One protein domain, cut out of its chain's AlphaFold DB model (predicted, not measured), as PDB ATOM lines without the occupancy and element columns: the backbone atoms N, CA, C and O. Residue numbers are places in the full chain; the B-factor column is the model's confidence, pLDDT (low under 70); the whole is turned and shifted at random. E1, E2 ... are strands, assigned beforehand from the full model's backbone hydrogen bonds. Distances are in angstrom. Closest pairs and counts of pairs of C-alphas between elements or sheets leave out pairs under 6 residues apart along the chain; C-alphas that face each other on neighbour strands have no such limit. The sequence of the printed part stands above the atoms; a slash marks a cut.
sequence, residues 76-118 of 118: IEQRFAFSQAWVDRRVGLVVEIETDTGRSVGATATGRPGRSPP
ATOM      1  N   ILE A  76     -36.702  -9.606 -16.122       91.06
ATOM      2  CA  ILE A  76     -35.554 -10.164 -15.398       91.06
ATOM      3  C   ILE A  76     -35.995 -11.324 -14.514       91.06
ATOM      4  O   ILE A  76     -37.049 -11.255 -13.886       91.06
ATOM      5  N   GLU A  77     -35.169 -12.368 -14.441       88.25
ATOM      6  CA  GLU A  77     -35.480 -13.587 -13.682       88.25
ATOM      7  C   GLU A  77     -35.700 -13.314 -12.192       88.25
ATOM      8  O   GLU A  77     -36.641 -13.828 -11.592       88.25
ATOM      9  N   GLN A  78     -34.866 -12.459 -11.597       91.44
ATOM     10  CA  GLN A  78     -35.006 -12.049 -10.209       91.44
ATOM     11  C   GLN A  78     -35.167 -10.536 -10.109       91.44
ATOM     12  O   GLN A  78     -34.303  -9.765 -10.538       91.44
ATOM     13  N   ARG A  79     -36.276 -10.114  -9.495       89.50
ATOM     14  CA  ARG A  79     -36.525  -8.711  -9.164       89.50
ATOM     15  C   ARG A  79     -35.491  -8.220  -8.165       89.50
ATOM     16  O   ARG A  79     -35.178  -8.911  -7.197       89.50
ATOM     17  N   PHE A  80     -35.014  -6.999  -8.361       88.19
ATOM     18  CA  PHE A  80     -34.107  -6.358  -7.417       88.19
ATOM     19  C   PHE A  80     -34.541  -4.924  -7.138       88.19
ATOM     20  O   PHE A  80     -35.183  -4.271  -7.964       88.19
ATOM     21  N   ALA A  81     -34.224  -4.453  -5.937       88.56
ATOM     22  CA  ALA A  81     -34.578  -3.121  -5.486       88.56
ATOM     23  C   ALA A  81     -33.388  -2.168  -5.622       88.56
ATOM     24  O   ALA A  81     -32.269  -2.479  -5.216       88.56
ATOM     25  N   PHE A  82     -33.662  -0.972  -6.129       81.38
ATOM     26  CA  PHE A  82     -32.873   0.223  -5.855       81.38
ATOM     27  C   PHE A  82     -33.543   1.024  -4.738       81.38
ATOM     28  O   PHE A  82     -34.735   0.866  -4.480       81.38
ATOM     29  N   SER A  83     -32.815   1.974  -4.145       84.38
ATOM     30  CA  SER A  83     -33.331   2.889  -3.108       84.38
ATOM     31  C   SER A  83     -34.601   3.661  -3.502       84.38
ATOM     32  O   SER A  83     -35.245   4.261  -2.649       84.38
ATOM     33  N   GLN A  84     -34.962   3.663  -4.787       82.75
ATOM     34  CA  GLN A  84     -36.083   4.419  -5.336       82.75
ATOM     35  C   GLN A  84     -37.192   3.557  -5.960       82.75
ATOM     36  O   GLN A  84     -38.263   4.101  -6.234       82.75
ATOM     37  N   ALA A  85     -36.952   2.274  -6.263       83.25
ATOM     38  CA  ALA A  85     -37.942   1.400  -6.906       83.25
ATOM     39  C   ALA A  85     -37.491  -0.065  -6.971       83.25
ATOM     40  O   ALA A  85     -36.297  -0.363  -6.999       83.25
ATOM     41  N   TRP A  86     -38.470  -0.954  -7.113       88.75
ATOM     42  CA  TRP A  86     -38.265  -2.305  -7.622       88.75
ATOM     43  C   TRP A  86     -38.115  -2.281  -9.143       88.75
ATOM     44  O   TRP A  86     -38.827  -1.547  -9.826       88.75
ATOM     45  N   VAL A  87     -37.188  -3.081  -9.662       88.31
ATOM     46  CA  VAL A  87     -36.977  -3.288 -11.095       88.31
ATOM     47  C   VAL A  87     -37.320  -4.736 -11.411       88.31
ATOM     48  O   VAL A  87     -36.840  -5.646 -10.736       88.31
ATOM     49  N   ASP A  88     -38.150  -4.947 -12.429       91.12
ATOM     50  CA  ASP A  88     -38.537  -6.270 -12.928       91.12
ATOM     51  C   ASP A  88     -38.360  -6.433 -14.447       91.12
ATOM     52  O   ASP A  88     -38.601  -7.509 -14.999       91.12
ATOM     53  N   ARG A  89     -37.865  -5.388 -15.116       90.94
ATOM     54  CA  ARG A  89     -37.519  -5.390 -16.536       90.94
ATOM     55  C   ARG A  89     -36.170  -4.727 -16.777       90.94
ATOM     56  O   ARG A  89     -35.792  -3.782 -16.084       90.94
ATOM     57  N   ARG A  90     -35.450  -5.202 -17.790       90.31
ATOM     58  CA  ARG A  90     -34.303  -4.509 -18.388       90.31
ATOM     59  C   ARG A  90     -34.785  -3.788 -19.632       90.31
ATOM     60  O   ARG A  90     -35.433  -4.402 -20.475       90.31
ATOM     61  N   VAL A  91     -34.446  -2.506 -19.725       91.06
ATOM     62  CA  VAL A  91     -34.747  -1.670 -20.886       91.06
ATOM     63  C   VAL A  91     -33.431  -1.231 -21.514       91.06
ATOM     64  O   VAL A  91     -32.583  -0.617 -20.860       91.06
ATOM     65  N   GLY A  92     -33.256  -1.584 -22.780       90.50
ATOM     66  CA  GLY A  92     -32.163  -1.141 -23.629       90.50
ATOM     67  C   GLY A  92     -32.700  -0.292 -24.770       90.50
ATOM     68  O   GLY A  92     -33.854  -0.416 -25.170       90.50
ATOM     69  N   LEU A  93     -31.858   0.578 -25.301       92.56
ATOM     70  CA  LEU A  93     -32.179   1.408 -26.445       92.56
ATOM     71  C   LEU A  93     -31.063   1.249 -27.474       92.56
ATOM     72  O   LEU A  93     -29.891   1.466 -27.162       92.56
ATOM     73  N   VAL A  94     -31.439   0.828 -28.679       91.44
ATOM     74  CA  VAL A  94     -30.543   0.650 -29.824       91.44
ATOM     75  C   VAL A  94     -30.767   1.808 -30.779       91.44
ATOM     76  O   VAL A  94     -31.889   2.026 -31.233       91.44
ATOM     77  N   VAL A  95     -29.705   2.554 -31.080       90.50
ATOM     78  CA  VAL A  95     -29.761   3.672 -32.030       90.50
ATOM     79  C   VAL A  95     -29.047   3.288 -33.313       90.50
ATOM     80  O   VAL A  95     -27.838   3.093 -33.315       90.50
ATOM     81  N   GLU A  96     -29.775   3.225 -34.415       90.62
ATOM     82  CA  GLU A  96     -29.202   3.066 -35.745       90.62
ATOM     83  C   GLU A  96     -28.962   4.441 -36.363       90.62
ATOM     84  O   GLU A  96     -29.858   5.288 -36.372       90.62
ATOM     85  N   ILE A  97     -27.763   4.653 -36.903       89.50
ATOM     86  CA  ILE A  97     -27.382   5.913 -37.537       89.50
ATOM     87  C   ILE A  97     -27.059   5.624 -38.997       89.50
ATOM     88  O   ILE A  97     -26.152   4.862 -39.323       89.50
ATOM     89  N   GLU A  98     -27.813   6.237 -39.894       89.50
ATOM     90  CA  GLU A  98     -27.531   6.207 -41.320       89.50
ATOM     91  C   GLU A  98     -26.700   7.428 -41.690       89.50
ATOM     92  O   GLU A  98     -26.969   8.544 -41.238       89.50
ATOM     93  N   THR A  99     -25.663   7.198 -42.485       88.94
ATOM     94  CA  THR A  99     -24.760   8.236 -42.974       88.94
ATOM     95  C   THR A  99     -24.740   8.230 -44.494       88.94
ATOM     96  O   THR A  99     -25.145   7.257 -45.129       88.94
ATOM     97  N   ASP A 100     -24.262   9.311 -45.093       85.50
ATOM     98  CA  ASP A 100     -24.144   9.460 -46.544       85.50
ATOM     99  C   ASP A 100     -23.199   8.447 -47.215       85.50
ATOM    100  O   ASP A 100     -23.310   8.225 -48.418       85.50
ATOM    101  N   THR A 101     -22.327   7.779 -46.458       82.69
ATOM    102  CA  THR A 101     -21.476   6.678 -46.952       82.69
ATOM    103  C   THR A 101     -22.052   5.282 -46.696       82.69
ATOM    104  O   THR A 101     -21.452   4.284 -47.095       82.69
ATOM    105  N   GLY A 102     -23.221   5.188 -46.055       73.00
ATOM    106  CA  GLY A 102     -23.875   3.925 -45.727       73.00
ATOM    107  C   GLY A 102     -24.422   3.871 -44.301       73.00
ATOM    108  O   GLY A 102     -24.386   4.832 -43.528       73.00
ATOM    109  N   ARG A 103     -24.974   2.715 -43.937       70.88
ATOM    110  CA  ARG A 103     -25.655   2.498 -42.656       70.88
ATOM    111  C   ARG A 103     -24.673   2.029 -41.580       70.88
ATOM    112  O   ARG A 103     -24.019   1.007 -41.753       70.88
ATOM    113  N   SER A 104     -24.625   2.731 -40.448       69.00
ATOM    114  CA  SER A 104     -23.842   2.358 -39.262       69.00
ATOM    115  C   SER A 104     -24.775   1.797 -38.177       69.00
ATOM    116  O   SER A 104     -25.725   2.464 -37.759       69.00
ATOM    117  N   VAL A 105     -24.545   0.558 -37.725       57.41
ATOM    118  CA  VAL A 105     -25.383  -0.104 -36.702       57.41
ATOM    119  C   VAL A 105     -24.758  -0.018 -35.302       57.41
ATOM    120  O   VAL A 105     -23.548   0.128 -35.154       57.41
ATOM    121  N   GLY A 106     -25.618  -0.024 -34.283       61.31
ATOM    122  CA  GLY A 106     -25.620   0.990 -33.233       61.31
ATOM    123  C   GLY A 106     -25.047   0.687 -31.852       61.31
ATOM    124  O   GLY A 106     -24.835  -0.451 -31.441       61.31
ATOM    125  N   ALA A 107     -24.905   1.784 -31.105       63.94
ATOM    126  CA  ALA A 107     -24.613   1.840 -29.678       63.94
ATOM    127  C   ALA A 107     -25.833   1.445 -28.821       63.94
ATOM    128  O   ALA A 107     -26.983   1.618 -29.228       63.94
ATOM    129  N   THR A 108     -25.568   0.953 -27.606       61.38
ATOM    130  CA  THR A 108     -26.596   0.589 -26.618       61.38
ATOM    131  C   THR A 108     -26.641   1.617 -25.493       61.38
ATOM    132  O   THR A 108     -25.640   1.837 -24.813       61.38
ATOM    133  N   ALA A 109     -27.811   2.207 -25.255       73.38
ATOM    134  CA  ALA A 109     -28.086   2.989 -24.056       73.38
ATOM    135  C   ALA A 109     -28.947   2.165 -23.090       73.38
ATOM    136  O   ALA A 109     -29.907   1.516 -23.500       73.38
ATOM    137  N   THR A 110     -28.604   2.175 -21.801       71.44
ATOM    138  CA  THR A 110     -29.386   1.490 -20.762       71.44
ATOM    139  C   THR A 110     -30.199   2.520 -19.988       71.44
ATOM    140  O   THR A 110     -29.665   3.510 -19.489       71.44
ATOM    141  N   GLY A 111     -31.517   2.320 -19.945       62.66
ATOM    142  CA  GLY A 111     -32.458   3.208 -19.269       62.66
ATOM    143  C   GLY A 111     -33.090   2.517 -18.065       62.66
ATOM    144  O   GLY A 111     -33.270   1.300 -18.055       62.66
ATOM    145  N   ARG A 112     -33.453   3.287 -17.036       64.44
ATOM    146  CA  ARG A 112     -34.277   2.766 -15.940       64.44
ATOM    147  C   ARG A 112     -35.737   2.690 -16.415       64.44
ATOM    148  O   ARG A 112     -36.245   3.722 -16.856       64.44
ATOM    149  N   PRO A 113     -36.425   1.536 -16.307       63.34
ATOM    150  CA  PRO A 113     -37.837   1.449 -16.666       63.34
ATOM    151  C   PRO A 113     -38.682   2.419 -15.832       63.34
ATOM    152  O   PRO A 113     -38.432   2.626 -14.638       63.34
ATOM    153  N   GLY A 114     -39.673   3.027 -16.486       57.62
ATOM    154  CA  GLY A 114     -40.662   3.889 -15.848       57.62
ATOM    155  C   GLY A 114     -41.410   3.149 -14.739       57.62
ATOM    156  O   GLY A 114     -41.693   1.959 -14.840       57.62
ATOM    157  N   ARG A 115     -41.692   3.867 -13.650       52.56
ATOM    158  CA  ARG A 115     -42.336   3.351 -12.438       52.56
ATOM    159  C   ARG A 115     -43.769   2.904 -12.761       52.56
ATOM    160  O   ARG A 115     -44.588   3.756 -13.093       52.56
ATOM    161  N   SER A 116     -44.091   1.622 -12.621       46.88
ATOM    162  CA  SER A 116     -45.486   1.178 -12.526       46.88
ATOM    163  C   SER A 116     -46.061   1.633 -11.170       46.88
ATOM    164  O   SER A 116     -45.418   1.404 -10.139       46.88
ATOM    165  N   PRO A 117     -47.199   2.356 -11.142       49.44
ATOM    166  CA  PRO A 117     -47.877   2.708  -9.894       49.44
ATOM    167  C   PRO A 117     -48.512   1.465  -9.231       49.44
ATOM    168  O   PRO A 117     -48.704   0.464  -9.926       49.44
ATOM    169  N   PRO A 118     -48.764   1.510  -7.903       62.50
ATOM    170  CA  PRO A 118     -49.341   0.404  -7.134       62.50
ATOM    171  C   PRO A 118     -50.785   0.082  -7.526       62.50
ATOM    172  O   PRO A 118     -51.497   1.011  -7.975       62.50
TER     173      PRO A 118
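Overview. This is residues 76 to 118 of the 118 residues of an uncharacterized protein of alpha proteobacterium BAL199 (UniProt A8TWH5). A long, thin two-stranded hairpin of E2 and E3 makes the length of this model, and at the end away from its turn E2 bends and pairs with the short strand E1, which stands crosswise there. The 43 printed residues have three named strands and no named helix: an all-strand meander, each strand the antiparallel neighbour of the one before, in the order E1, E2, E3. It is an extended rod of 48 by 20 by 15 A, with a radius of gyration of the C-alphas of 15.6 A.

Along the chain. E1, residues 76 to 82, begins at C-alpha 76 (-35.554, -10.164, -15.398). E2, residues 85 to 99, is 39.0 A long and bends by 75 degrees at residue 88. E3, residues 102 to 111, is 27.8 A long and ends at C-alpha 111 (-32.458, 3.208, -19.269).

Arrangement. E1 and E2 form a hairpin, with N 82 and O 85 at 2.8 A, within hydrogen-bond range. E2 and E3 form another hairpin, with N 93 and O 109 at 2.8 A. The pairing is staggered: E2 pairs with E1 over residues 85 to 87 and with E3 over residues 91 to 99. E1 and E3 are apart.

Size, cuts and confidence. The C-alphas farthest apart, of Thr 101 and Pro 118, are 49.0 A apart. The printed part has no cut, and both links are tight. Residues 104 to 108 and 111 to 118 have pLDDT under 70.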